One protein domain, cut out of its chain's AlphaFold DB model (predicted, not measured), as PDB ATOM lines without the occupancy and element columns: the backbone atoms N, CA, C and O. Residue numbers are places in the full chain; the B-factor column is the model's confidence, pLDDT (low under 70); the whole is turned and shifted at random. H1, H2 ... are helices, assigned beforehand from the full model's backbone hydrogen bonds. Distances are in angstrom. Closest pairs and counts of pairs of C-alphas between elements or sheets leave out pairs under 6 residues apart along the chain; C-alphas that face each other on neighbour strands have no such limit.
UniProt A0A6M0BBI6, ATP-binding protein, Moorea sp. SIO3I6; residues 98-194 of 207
ATOM      1  N   ASN A  98     -38.843  39.424 119.115       74.75
ATOM      2  CA  ASN A  98     -39.134  40.491 118.158       74.75
ATOM      3  C   ASN A  98     -38.992  39.992 116.709       74.75
ATOM      4  O   ASN A  98     -37.935  39.504 116.306       74.75
ATOM      5  N   SER A  99     -40.057  40.151 115.920       75.62
ATOM      6  CA  SER A  99     -40.126  39.776 114.506       75.62
ATOM      7  C   SER A  99     -39.467  40.771 113.550       75.62
ATOM      8  O   SER A  99     -39.200  40.405 112.404       75.62
ATOM      9  N   ASP A 100     -39.163  41.999 113.986       77.00
ATOM     10  CA  ASP A 100     -38.787  43.121 113.108       77.00
ATOM     11  C   ASP A 100     -37.510  42.895 112.290       77.00
ATOM     12  O   ASP A 100     -37.202  43.655 111.373       77.00
ATOM     13  N   ARG A 101     -36.743  41.840 112.575       80.50
ATOM     14  CA  ARG A 101     -35.569  41.434 111.788       80.50
ATOM     15  C   ARG A 101     -35.431  39.917 111.693       80.50
ATOM     16  O   ARG A 101     -34.310  39.421 111.583       80.50
ATOM     17  N   ILE A 102     -36.550  39.187 111.715       86.62
ATOM     18  CA  ILE A 102     -36.592  37.713 111.733       86.62
ATOM     19  C   ILE A 102     -35.674  37.074 110.680       86.62
ATOM     20  O   ILE A 102     -34.934  36.147 110.986       86.62
ATOM     21  N   TRP A 103     -35.604  37.644 109.475       86.25
ATOM     22  CA  TRP A 103     -34.749  37.158 108.389       86.25
ATOM     23  C   TRP A 103     -33.253  37.174 108.720       86.25
ATOM     24  O   TRP A 103     -32.535  36.254 108.338       86.25
ATOM     25  N   ARG A 104     -32.774  38.189 109.456       86.25
ATOM     26  CA  ARG A 104     -31.367  38.263 109.886       86.25
ATOM     27  C   ARG A 104     -31.060  37.191 110.926       86.25
ATOM     28  O   ARG A 104     -29.984  36.606 110.889       86.25
ATOM     29  N   TYR A 105     -32.010  36.921 111.819       87.69
ATOM     30  CA  TYR A 105     -31.878  35.851 112.803       87.69
ATOM     31  C   TYR A 105     -31.893  34.478 112.135       87.69
ATOM     32  O   TYR A 105     -30.996  33.686 112.388       87.69
ATOM     33  N   ILE A 106     -32.834  34.227 111.218       90.62
ATOM     34  CA  ILE A 106     -32.880  32.986 110.433       90.62
ATOM     35  C   ILE A 106     -31.553  32.766 109.702       90.62
ATOM     36  O   ILE A 106     -30.998  31.674 109.789       90.62
ATOM     37  N   LEU A 107     -31.024  33.787 109.016       91.56
ATOM     38  CA  LEU A 107     -29.740  33.689 108.318       91.56
ATOM     39  C   LEU A 107     -28.610  33.310 109.280       91.56
ATOM     40  O   LEU A 107     -27.898  32.340 109.036       91.56
ATOM     41  N   ARG A 108     -28.473  34.051 110.383       90.31
ATOM     42  CA  ARG A 108     -27.416  33.831 111.372       90.31
ATOM     43  C   ARG A 108     -27.478  32.429 111.977       90.31
ATOM     44  O   ARG A 108     -26.481  31.722 111.929       90.31
ATOM     45  N   GLU A 109     -28.645  32.012 112.461       90.69
ATOM     46  CA  GLU A 109     -28.851  30.690 113.071       90.69
ATOM     47  C   GLU A 109     -28.652  29.551 112.063       90.69
ATOM     48  O   GLU A 109     -28.117  28.492 112.399       90.69
ATOM     49  N   THR A 110     -29.032  29.773 110.799       93.50
ATOM     50  CA  THR A 110     -28.772  28.813 109.719       93.50
ATOM     51  C   THR A 110     -27.273  28.653 109.504       93.50
ATOM     52  O   THR A 110     -26.783  27.528 109.490       93.50
ATOM     53  N   VAL A 111     -26.523  29.752 109.381       92.62
ATOM     54  CA  VAL A 111     -25.065  29.705 109.187       92.62
ATOM     55  C   VAL A 111     -24.366  29.090 110.400       92.62
ATOM     56  O   VAL A 111     -23.516  28.217 110.235       92.62
ATOM     57  N   ASP A 112     -24.766  29.474 111.611       92.12
ATOM     58  CA  ASP A 112     -24.213  28.932 112.855       92.12
ATOM     59  C   ASP A 112     -24.467  27.428 112.979       92.12
ATOM     60  O   ASP A 112     -23.565  26.677 113.354       92.12
ATOM     61  N   SER A 113     -25.663  26.971 112.603       93.06
ATOM     62  CA  SER A 113     -25.987  25.545 112.548       93.06
ATOM     63  C   SER A 113     -25.172  24.821 111.477       93.06
ATOM     64  O   SER A 113     -24.624  23.753 111.741       93.06
ATOM     65  N   MET A 114     -25.033  25.398 110.280       92.44
ATOM     66  CA  MET A 114     -24.262  24.806 109.182       92.44
ATOM     67  C   MET A 114     -22.768  24.672 109.515       92.44
ATOM     68  O   MET A 114     -22.088  23.806 108.973       92.44
ATOM     69  N   LEU A 115     -22.240  25.471 110.442       90.12
ATOM     70  CA  LEU A 115     -20.862  25.324 110.915       90.12
ATOM     71  C   LEU A 115     -20.677  24.289 112.025       90.12
ATOM     72  O   LEU A 115     -19.540  23.961 112.364       90.12
ATOM     73  N   LYS A 116     -21.759  23.732 112.575       91.00
ATOM     74  CA  LYS A 116     -21.660  22.608 113.508       91.00
ATOM     75  C   LYS A 116     -21.150  21.365 112.779       91.00
ATOM     76  O   LYS A 116     -21.487  21.123 111.620       91.00
ATOM     77  N   VAL A 117     -20.347  20.576 113.485       90.69
ATOM     78  CA  VAL A 117     -19.861  19.268 113.033       90.69
ATOM     79  C   VAL A 117     -20.906  18.212 113.416       90.69
ATOM     80  O   VAL A 117     -21.254  18.123 114.600       90.69
ATOM     81  N   PRO A 118     -21.471  17.458 112.456       88.94
ATOM     82  CA  PRO A 118     -22.368  16.345 112.757       88.94
ATOM     83  C   PRO A 118     -21.687  15.250 113.576       88.94
ATOM     84  O   PRO A 118     -20.474  15.066 113.531       88.94
ATOM     85  N   GLU A 119     -22.489  14.476 114.305       84.81
ATOM     86  CA  GLU A 119     -21.990  13.322 115.056       84.81
ATOM     87  C   GLU A 119     -21.370  12.290 114.098       84.81
ATOM     88  O   GLU A 119     -22.016  11.874 113.136       84.81
ATOM     89  N   GLY A 120     -20.127  11.883 114.373       85.44
ATOM     90  CA  GLY A 120     -19.370  10.934 113.550       85.44
ATOM     91  C   GLY A 120     -18.557  11.561 112.412       85.44
ATOM     92  O   GLY A 120     -17.744  10.864 111.812       85.44
ATOM     93  N   GLU A 121     -18.717  12.860 112.154       88.81
ATOM     94  CA  GLU A 121     -17.989  13.582 111.107       88.81
ATOM     95  C   GLU A 121     -16.796  14.369 111.672       88.81
ATOM     96  O   GLU A 121     -16.722  14.654 112.867       88.81
ATOM     97  N   GLN A 122     -15.846  14.725 110.803       89.38
ATOM     98  CA  GLN A 122     -14.688  15.571 111.152       89.38
ATOM     99  C   GLN A 122     -14.840  17.019 110.673       89.38
ATOM    100  O   GLN A 122     -14.089  17.901 111.081       89.38
ATOM    101  N   GLU A 123     -15.802  17.265 109.786       89.12
ATOM    102  CA  GLU A 123     -15.997  18.545 109.121       89.12
ATOM    103  C   GLU A 123     -17.392  19.096 109.397       89.12
ATOM    104  O   GLU A 123     -18.327  18.366 109.729       89.12
ATOM    105  N   SER A 124     -17.541  20.413 109.259       90.62
ATOM    106  CA  SER A 124     -18.836  21.062 109.432       90.62
ATOM    107  C   SER A 124     -19.836  20.638 108.354       90.62
ATOM    108  O   SER A 124     -19.457  20.308 107.226       90.62
ATOM    109  N   GLN A 125     -21.132  20.724 108.671       92.56
ATOM    110  CA  GLN A 125     -22.213  20.490 107.703       92.56
ATOM    111  C   GLN A 125     -22.031  21.307 106.422       92.56
ATOM    112  O   GLN A 125     -22.313  20.826 105.331       92.56
ATOM    113  N   LEU A 126     -21.529  22.535 106.546       89.50
ATOM    114  CA  LEU A 126     -21.270  23.424 105.426       89.50
ATOM    115  C   LEU A 126     -20.192  22.881 104.491       89.50
ATOM    116  O   LEU A 126     -20.391  22.877 103.280       89.50
ATOM    117  N   LEU A 127     -19.076  22.390 105.034       85.81
ATOM    118  CA  LEU A 127     -18.010  21.794 104.228       85.81
ATOM    119  C   LEU A 127     -18.464  20.480 103.586       85.81
ATOM    120  O   LEU A 127     -18.218  20.264 102.400       85.81
ATOM    121  N   LEU A 128     -19.187  19.641 104.332       88.69
ATOM    122  CA  LEU A 128     -19.786  18.410 103.807       88.69
ATOM    123  C   LEU A 128     -20.774  18.711 102.671       88.69
ATOM    124  O   LEU A 128     -20.734  18.071 101.618       88.69
ATOM    125  N   TRP A 129     -21.617  19.732 102.844       88.69
ATOM    126  CA  TRP A 129     -22.529  20.208 101.810       88.69
ATOM    127  C   TRP A 129     -21.771  20.679 100.573       88.69
ATOM    128  O   TRP A 129     -22.067  20.199  99.479       88.69
ATOM    129  N   LEU A 130     -20.761  21.540 100.727       81.94
ATOM    130  CA  LEU A 130     -19.938  22.024  99.615       81.94
ATOM    131  C   LEU A 130     -19.317  20.859  98.835       81.94
ATOM    132  O   LEU A 130     -19.482  20.782  97.620       81.94
ATOM    133  N   LYS A 131     -18.712  19.889  99.528       81.50
ATOM    134  CA  LYS A 131     -18.136  18.680  98.913       81.50
ATOM    135  C   LYS A 131     -19.172  17.800  98.212       81.50
ATOM    136  O   LYS A 131     -18.840  17.091  97.261       81.50
ATOM    137  N   SER A 132     -20.430  17.832  98.653       82.06
ATOM    138  CA  SER A 132     -21.513  17.067  98.029       82.06
ATOM    139  C   SER A 132     -21.959  17.635  96.675       82.06
ATOM    140  O   SER A 132     -22.523  16.892  95.862       82.06
ATOM    141  N   LEU A 133     -21.688  18.920  96.405       78.62
ATOM    142  CA  LEU A 133     -22.145  19.593  95.194       78.62
ATOM    143  C   LEU A 133     -21.486  18.989  93.940       78.62
ATOM    144  O   LEU A 133     -20.275  18.758  93.923       78.62
ATOM    145  N   PRO A 134     -22.232  18.793  92.834       72.62
ATOM    146  CA  PRO A 134     -21.676  18.249  91.592       72.62
ATOM    147  C   PRO A 134     -20.479  19.043  91.051       72.62
ATOM    148  O   PRO A 134     -19.569  18.459  90.466       72.62
ATOM    149  N   ALA A 135     -20.469  20.359  91.281       66.06
ATOM    150  CA  ALA A 135     -19.372  21.250  90.915       66.06
ATOM    151  C   ALA A 135     -18.069  20.968  91.683       66.06
ATOM    152  O   ALA A 135     -17.006  21.270  91.165       66.06
ATOM    153  N   PHE A 136     -18.140  20.366  92.876       66.94
ATOM    154  CA  PHE A 136     -16.973  19.950  93.662       66.94
ATOM    155  C   PHE A 136     -16.554  18.501  93.376       66.94
ATOM    156  O   PHE A 136     -15.393  18.145  93.542       66.94
ATOM    157  N   LYS A 137     -17.479  17.646  92.922       63.22
ATOM    158  CA  LYS A 137     -17.174  16.243  92.586       63.22
ATOM    159  C   LYS A 137     -16.375  16.085  91.294       63.22
ATOM    160  O   LYS A 137     -15.678  15.090  91.129       63.22
ATOM    161  N   LYS A 138     -16.500  17.031  90.360       56.34
ATOM    162  CA  LYS A 138     -15.840  16.964  89.046       56.34
ATOM    163  C   LYS A 138     -14.344  17.288  89.098       56.34
ATOM    164  O   LYS A 138     -13.645  17.082  88.111       56.34
ATOM    165  N   THR A 139     -13.855  17.810  90.216       50.91
ATOM    166  CA  THR A 139     -12.699  18.699  90.199       50.91
ATOM    167  C   THR A 139     -12.007  18.665  91.566       50.91
ATOM    168  O   THR A 139     -12.556  19.109  92.566       50.91
ATOM    169  N   GLY A 140     -10.788  18.112  91.632       54.06
ATOM    170  CA  GLY A 140      -9.960  18.005  92.852       54.06
ATOM    171  C   GLY A 140      -9.409  19.348  93.365       54.06
ATOM    172  O   GLY A 140      -8.218  19.476  93.624       54.06
ATOM    173  N   TRP A 141     -10.254  20.375  93.447       55.03
ATOM    174  CA  TRP A 141      -9.898  21.800  93.401       55.03
ATOM    175  C   TRP A 141      -9.671  22.476  94.745       55.03
ATOM    176  O   TRP A 141      -9.751  23.697  94.841       55.03
ATOM    177  N   LEU A 142      -9.283  21.729  95.774       53.81
ATOM    178  CA  LEU A 142      -8.813  22.354  97.013       53.81
ATOM    179  C   LEU A 142      -7.595  23.281  96.801       53.81
ATOM    180  O   LEU A 142      -7.160  23.913  97.757       53.81
ATOM    181  N   LEU A 143      -7.033  23.369  95.584       53.53
ATOM    182  CA  LEU A 143      -5.721  23.961  95.367       53.53
ATOM    183  C   LEU A 143      -5.543  24.969  94.228       53.53
ATOM    184  O   LEU A 143      -4.502  25.599  94.286       53.53
ATOM    185  N   ASN A 144      -6.441  25.209  93.253       54.75
ATOM    186  CA  ASN A 144      -6.171  26.278  92.265       54.75
ATOM    187  C   ASN A 144      -7.406  26.929  91.606       54.75
ATOM    188  O   ASN A 144      -8.328  26.261  91.154       54.75
ATOM    189  N   GLU A 145      -7.325  28.265  91.526       75.69
ATOM    190  CA  GLU A 145      -8.159  29.241  90.803       75.69
ATOM    191  C   GLU A 145      -9.591  29.514  91.313       75.69
ATOM    192  O   GLU A 145     -10.601  29.147  90.712       75.69
ATOM    193  N   ARG A 146      -9.679  30.355  92.359       82.00
ATOM    194  CA  ARG A 146     -10.914  31.007  92.858       82.00
ATOM    195  C   ARG A 146     -11.832  31.547  91.749       82.00
ATOM    196  O   ARG A 146     -13.049  31.496  91.883       82.00
ATOM    197  N   GLN A 147     -11.276  32.105  90.670       83.25
ATOM    198  CA  GLN A 147     -12.082  32.643  89.565       83.25
ATOM    199  C   GLN A 147     -12.799  31.540  88.790       83.25
ATOM    200  O   GLN A 147     -13.984  31.681  88.494       83.25
ATOM    201  N   GLN A 148     -12.106  30.435  88.518       80.75
ATOM    202  CA  GLN A 148     -12.703  29.292  87.850       80.75
ATOM    203  C   GLN A 148     -13.779  28.653  88.738       80.75
ATOM    204  O   GLN A 148     -14.878  28.384  88.264       80.75
ATOM    205  N   PHE A 149     -13.523  28.538  90.045       80.44
ATOM    206  CA  PHE A 149     -14.516  28.088  91.023       80.44
ATOM    207  C   PHE A 149     -15.818  28.904  90.966       80.44
ATOM    208  O   PHE A 149     -16.920  28.360  90.861       80.44
ATOM    209  N   ILE A 150     -15.690  30.234  91.006       85.94
ATOM    210  CA  ILE A 150     -16.838  31.141  90.927       85.94
ATOM    211  C   ILE A 150     -17.535  30.999  89.569       85.94
ATOM    212  O   ILE A 150     -18.764  31.005  89.512       85.94
ATOM    213  N   SER A 151     -16.773  30.881  88.480       85.25
ATOM    214  CA  SER A 151     -17.312  30.721  87.128       85.25
ATOM    215  C   SER A 151     -18.172  29.460  87.005       85.25
ATOM    216  O   SER A 151     -19.329  29.543  86.589       85.25
ATOM    217  N   ASP A 152     -17.660  28.315  87.456       82.50
ATOM    218  CA  ASP A 152     -18.332  27.017  87.348       82.50
ATOM    219  C   ASP A 152     -19.627  26.960  88.165       82.50
ATOM    220  O   ASP A 152     -20.651  26.444  87.701       82.50
ATOM    221  N   LEU A 153     -19.620  27.534  89.373       84.50
ATOM    222  CA  LEU A 153     -20.824  27.620  90.197       84.50
ATOM    223  C   LEU A 153     -21.855  28.585  89.615       84.50
ATOM    224  O   LEU A 153     -23.043  28.273  89.626       84.50
ATOM    225  N   ARG A 154     -21.437  29.718  89.041       87.19
ATOM    226  CA  ARG A 154     -22.366  30.633  88.353       87.19
ATOM    227  C   ARG A 154     -22.979  29.998  87.111       87.19
ATOM    228  O   ARG A 154     -24.152  30.237  86.842       87.19
ATOM    229  N   ALA A 155     -22.217  29.181  86.385       85.81
ATOM    230  CA  ALA A 155     -22.733  28.419  85.253       85.81
ATOM    231  C   ALA A 155     -23.725  27.329  85.701       85.81
ATOM    232  O   ALA A 155     -24.749  27.126  85.054       85.81
ATOM    233  N   SER A 156     -23.449  26.664  86.828       84.06
ATOM    234  CA  SER A 156     -24.312  25.611  87.385       84.06
ATOM    235  C   SER A 156     -25.593  26.158  88.030       84.06
ATOM    236  O   SER A 156     -26.622  25.485  88.018       84.06
ATOM    237  N   TYR A 157     -25.545  27.378  88.575       85.06
ATOM    238  CA  TYR A 157     -26.648  28.039  89.276       85.06
ATOM    239  C   TYR A 157     -26.879  29.457  88.713       85.06
ATOM    240  O   TYR A 157     -26.505  30.453  89.342       85.06
ATOM    241  N   PRO A 158     -27.492  29.577  87.520       80.12
ATOM    242  CA  PRO A 158     -27.562  30.842  86.785       80.12
ATOM    243  C   PRO A 158     -28.539  31.875  87.375       80.12
ATOM    244  O   PRO A 158     -28.462  33.051  87.021       80.12
ATOM    245  N   GLY A 159     -29.453  31.477  88.265       83.88
ATOM    246  CA  GLY A 159     -30.495  32.351  88.811       83.88
ATOM    247  C   GLY A 159     -30.784  32.111  90.292       83.88
ATOM    248  O   GLY A 159     -30.368  31.112  90.869       83.88
ATOM    249  N   GLY A 160     -31.504  33.050  90.912       80.44
ATOM    250  CA  GLY A 160     -31.987  32.931  92.295       80.44
ATOM    251  C   GLY A 160     -30.976  33.281  93.395       80.44
ATOM    252  O   GLY A 160     -31.355  33.316  94.561       80.44
ATOM    253  N   ILE A 161     -29.721  33.587  93.049       85.31
ATOM    254  CA  ILE A 161     -28.668  33.939  94.014       85.31
ATOM    255  C   ILE A 161     -28.282  35.413  93.843       85.31
ATOM    256  O   ILE A 161     -27.712  35.815  92.827       85.31
ATOM    257  N   HIS A 162     -28.588  36.226  94.853       82.75
ATOM    258  CA  HIS A 162     -28.172  37.627  94.920       82.75
ATOM    259  C   HIS A 162     -26.658  37.732  95.174       82.75
ATOM    260  O   HIS A 162     -26.125  36.963  95.970       82.75
ATOM    261  N   ARG A 163     -25.967  38.687  94.524       86.75
ATOM    262  CA  ARG A 163     -24.496  38.858  94.622       86.75
ATOM    263  C   ARG A 163     -23.746  37.530  94.437       86.75
ATOM    264  O   ARG A 163     -22.916  37.138  95.251       86.75
ATOM    265  N   ASN A 164     -24.099  36.788  93.382       86.88
ATOM    266  CA  ASN A 164     -23.618  35.419  93.184       86.88
ATOM    267  C   ASN A 164     -22.087  35.315  93.093       86.88
ATOM    268  O   ASN A 164     -21.514  34.361  93.609       86.88
ATOM    269  N   LYS A 165     -21.408  36.305  92.503       88.25
ATOM    270  CA  LYS A 165     -19.942  36.350  92.430       88.25
ATOM    271  C   LYS A 165     -19.321  36.419  93.828       88.25
ATOM    272  O   LYS A 165     -18.394  35.668  94.119       88.25
ATOM    273  N   GLU A 166     -19.827  37.308  94.676       90.00
ATOM    274  CA  GLU A 166     -19.371  37.491  96.051       90.00
ATOM    275  C   GLU A 166     -19.719  36.272  96.903       90.00
ATOM    276  O   GLU A 166     -18.842  35.739  97.570       90.00
ATOM    277  N   PHE A 167     -20.961  35.788  96.815       90.00
ATOM    278  CA  PHE A 167     -21.435  34.621  97.554       90.00
ATOM    279  C   PHE A 167     -20.571  33.385  97.281       90.00
ATOM    280  O   PHE A 167     -20.054  32.775  98.212       90.00
ATOM    281  N   PHE A 168     -20.341  33.045  96.009       88.06
ATOM    282  CA  PHE A 168     -19.470  31.920  95.669       88.06
ATOM    283  C   PHE A 168     -18.012  32.188  96.043       88.06
ATOM    284  O   PHE A 168     -17.325  31.281  96.494       88.06
ATOM    285  N   GLY A 169     -17.541  33.431  95.932       88.62
ATOM    286  CA  GLY A 169     -16.216  33.800  96.424       88.62
ATOM    287  C   GLY A 169     -16.052  33.524  97.919       88.62
ATOM    288  O   GLY A 169     -15.048  32.952  98.322       88.62
ATOM    289  N   VAL A 170     -17.067  33.848  98.716       89.88
ATOM    290  CA  VAL A 170     -17.092  33.589 100.158       89.88
ATOM    291  C   VAL A 170     -17.141  32.091 100.463       89.88
ATOM    292  O   VAL A 170     -16.432  31.633 101.356       89.88
ATOM    293  N   LEU A 171     -17.900  31.302  99.694       87.31
ATOM    294  CA  LEU A 171     -17.885  29.840  99.831       87.31
ATOM    295  C   LEU A 171     -16.509  29.230  99.533       87.31
ATOM    296  O   LEU A 171     -16.126  28.265 100.186       87.31
ATOM    297  N   TYR A 172     -15.756  29.797  98.586       84.31
ATOM    298  CA  TYR A 172     -14.358  29.418  98.360       84.31
ATOM    299  C   TYR A 172     -13.467  29.838  99.531       84.31
ATOM    300  O   TYR A 172     -12.647  29.065 100.011       84.31
ATOM    301  N   ASP A 173     -13.631  31.066 100.021       85.94
ATOM    302  CA  ASP A 173     -12.805  31.597 101.105       85.94
ATOM    303  C   ASP A 173     -13.008  30.813 102.430       85.94
ATOM    304  O   ASP A 173     -12.091  30.765 103.247       85.94
ATOM    305  N   LEU A 174     -14.135  30.104 102.609       81.94
ATOM    306  CA  LEU A 174     -14.340  29.147 103.710       81.94
ATOM    307  C   LEU A 174     -13.415  27.925 103.667       81.94
ATOM    308  O   LEU A 174     -13.151  27.339 104.713       81.94
ATOM    309  N   THR A 175     -12.928  27.508 102.499       77.62
ATOM    310  CA  THR A 175     -11.994  26.372 102.420       77.62
ATOM    311  C   THR A 175     -10.559  26.786 102.749       77.62
ATOM    312  O   THR A 175      -9.676  25.934 102.801       77.62
ATOM    313  N   ASN A 176     -10.308  28.083 102.964       79.00
ATOM    314  CA  ASN A 176      -9.006  28.625 103.326       79.00
ATOM    315  C   ASN A 176      -8.974  29.000 104.825       79.00
ATOM    316  O   ASN A 176      -9.691  29.919 105.226       79.00
ATOM    317  N   PRO A 177      -8.114  28.368 105.649       80.25
ATOM    318  CA  PRO A 177      -8.007  28.662 107.079       80.25
ATOM    319  C   PRO A 177      -7.791  30.144 107.418       80.25
ATOM    320  O   PRO A 177      -8.342  30.626 108.405       80.25
ATOM    321  N   GLU A 178      -7.046  30.888 106.595       82.88
ATOM    322  CA  GLU A 178      -6.745  32.306 106.845       82.88
ATOM    323  C   GLU A 178      -7.957  33.219 106.628       82.88
ATOM    324  O   GLU A 178      -8.076  34.272 107.255       82.88
ATOM    325  N   ARG A 179      -8.871  32.826 105.735       84.38
ATOM    326  CA  ARG A 179     -10.043  33.631 105.350       84.38
ATOM    327  C   ARG A 179     -11.346  33.115 105.941       84.38
ATOM    328  O   ARG A 179     -12.347  33.831 105.905       84.38
ATOM    329  N   HIS A 180     -11.321  31.922 106.530       83.81
ATOM    330  CA  HIS A 180     -12.477  31.238 107.094       83.81
ATOM    331  C   HIS A 180     -13.300  32.138 108.026       83.81
ATOM    332  O   HIS A 180     -14.524  32.177 107.931       83.81
ATOM    333  N   HIS A 181     -12.643  32.898 108.910       85.50
ATOM    334  CA  HIS A 181     -13.333  33.776 109.859       85.50
ATOM    335  C   HIS A 181     -14.113  34.909 109.171       85.50
ATOM    336  O   HIS A 181     -15.283  35.120 109.485       85.50
ATOM    337  N   LEU A 182     -13.502  35.590 108.198       87.19
ATOM    338  CA  LEU A 182     -14.149  36.672 107.447       87.19
ATOM    339  C   LEU A 182     -15.284  36.138 106.570       87.19
ATOM    340  O   LEU A 182     -16.370  36.712 106.520       87.19
ATOM    341  N   ALA A 183     -15.053  35.001 105.914       88.06
ATOM    342  CA  ALA A 183     -16.064  34.334 105.108       88.06
ATOM    343  C   ALA A 183     -17.296  33.951 105.950       88.06
ATOM    344  O   ALA A 183     -18.437  34.164 105.536       88.06
ATOM    345  N   TYR A 184     -17.072  33.462 107.171       87.44
ATOM    346  CA  TYR A 184     -18.132  33.184 108.135       87.44
ATOM    347  C   TYR A 184     -18.923  34.439 108.533       87.44
ATOM    348  O   TYR A 184     -20.153  34.428 108.450       87.44
ATOM    349  N   GLN A 185     -18.248  35.521 108.928       88.44
ATOM    350  CA  GLN A 185     -18.906  36.776 109.322       88.44
ATOM    351  C   GLN A 185     -19.778  37.344 108.200       88.44
ATOM    352  O   GLN A 185     -20.926  37.745 108.430       88.44
ATOM    353  N   TRP A 186     -19.268  37.293 106.968       91.00
ATOM    354  CA  TRP A 186     -20.016  37.710 105.792       91.00
ATOM    355  C   TRP A 186     -21.280  36.865 105.592       91.00
ATOM    356  O   TRP A 186     -22.362  37.421 105.399       91.00
ATOM    357  N   LEU A 187     -21.186  35.530 105.704       90.44
ATOM    358  CA  LEU A 187     -22.343  34.632 105.556       90.44
ATOM    359  C   LEU A 187     -23.416  34.875 106.617       90.44
ATOM    360  O   LEU A 187     -24.603  34.845 106.298       90.44
ATOM    361  N   ARG A 188     -23.022  35.166 107.860       89.69
ATOM    362  CA  ARG A 188     -23.957  35.548 108.935       89.69
ATOM    363  C   ARG A 188     -24.628  36.906 108.710       89.69
ATOM    364  O   ARG A 188     -25.534  37.267 109.463       89.69
ATOM    365  N   GLY A 189     -24.164  37.677 107.728       86.12
ATOM    366  CA  GLY A 189     -24.632  39.029 107.455       86.12
ATOM    367  C   GLY A 189     -24.144  40.071 108.465       86.12
ATOM    368  O   GLY A 189     -24.840  41.065 108.671       86.12
ATOM    369  N   GLU A 190     -22.990  39.860 109.113       78.31
ATOM    370  CA  GLU A 190     -22.405  40.840 110.050       78.31
ATOM    371  C   GLU A 190     -21.882  42.096 109.333       78.31
ATOM    372  O   GLU A 190     -22.009  43.195 109.869       78.31
ATOM    373  N   ASP A 191     -21.449  41.965 108.076       62.19
ATOM    374  CA  ASP A 191     -20.969  43.075 107.235       62.19
ATOM    375  C   ASP A 191     -22.087  43.848 106.504       62.19
ATOM    376  O   ASP A 191     -21.820  44.671 105.631       62.19
ATOM    377  N   LEU A 192     -23.366  43.619 106.827       53.25
ATOM    378  CA  LEU A 192     -24.494  44.310 106.174       53.25
ATOM    379  C   LEU A 192     -24.721  45.750 106.678       53.25
ATOM    380  O   LEU A 192     -25.808  46.302 106.489       53.25
ATOM    381  N   VAL A 193     -23.729  46.369 107.320       39.59
ATOM    382  CA  VAL A 193     -23.742  47.811 107.595       39.59
ATOM    383  C   VAL A 193     -23.368  48.523 106.295       39.59
ATOM    384  O   VAL A 193     -22.336  48.211 105.711       39.59
ATOM    385  N   ASP A 194     -24.223  49.430 105.815       38.56
ATOM    386  CA  ASP A 194     -24.110  50.142 104.536       38.56
ATOM    387  C   ASP A 194     -22.689  50.647 104.230       38.56
ATOM    388  O   ASP A 194     -22.306  51.751 104.606       38.56
TER     389      ASP A 194
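Overview. This is residues 98 to 194 of the 207 residues of the protein "ATP-binding protein" of Moorea sp. SIO3I6 (UniProt A0A6M0BBI6). The chain goes round in a circuit of six short helices: it runs in along H1, turns through H2 and H3 at the far end, and comes back through H4, H5 and H6 until H6 packs on H1. H5 and H6 make a helical hairpin, H6 sits between H1 and H5, and H4 crosses H5 steeply on its other side; residues 98 to 103 stick out beyond the rest. The printed part has 97 residues with six named helices, in the order H1 to H6, and no named strand, so its class is all helix. It is compact, with a radius of gyration of the C-alphas of 14.2 A, and the C-alphas span 44 by 35 by 25 A.

Arrangement. H1, residues 102 to 114, only just touches H2, residues 125 to 132, with 3 pairs of C-alphas within 8 A. It does so with residues 113 to 114 alone; the closest C-alphas, of Met 114 and Leu 126, are 5.0 A apart, and the lines are only just about perpendicular at 71 degrees. H3, residues 134 to 137, is close to H2 but not clearly touching it, the closest C-alphas being those of Lys 131 and Lys 137 at 6.8 A. H3 only just touches H4, residues 146 to 156, with 3 pairs of C-alphas within 8 A, the closest those of Ala 135 and Leu 153 at 6.6 A. H4 touches H5, residues 164 to 173, at a steep tilt of 51 degrees, opposite ways; the closest C-alphas, of Ile 150 and Phe 168, are 5.5 A apart. H5 and H6, residues 180 to 187, touch as a hairpin at a shallow tilt of 27 degrees, opposite ways, closest at the C-alphas of Val 170 and Ala 183, 5.1 A. H6 touches H1, by residues 107 to 111 of H1 alone, at a shallow tilt of 29 degrees, opposite ways; the closest C-alphas, of Val 111 and Leu 187, are 6.7 A apart. H2 and H5 are only just apart, at 8.1 A. Every O i to N i+4 pair is within hydrogen-bond range in H1, H2, H4, H5 and H6; H3 is too short for such a pair.

Along the chain. H1 begins at C-alpha 102, (-36.592, 37.713, 111.733), and is 18.0 A long. H2 measures 10.3 A and H3 5.0 A. H4 begins at C-alpha 146, (-10.914, 31.007, 92.858), and measures 15.4 A. H5 is 13.9 A long, and H6, 10.5 A long, ends at C-alpha 187, (-22.343, 34.632, 105.556).

Size, cuts and confidence. The two C-alphas farthest apart are those of Asn 98 and Gly 140, 44.7 A. The printed part has no cut. The link from H2 to H3 is tight, the others are short, and none is long. Residues 98 to 103 and 157 to 163 stand free. The mean pLDDT of the printed part is 81.3; residues 135 to 144 and 191 to 194 are under 70.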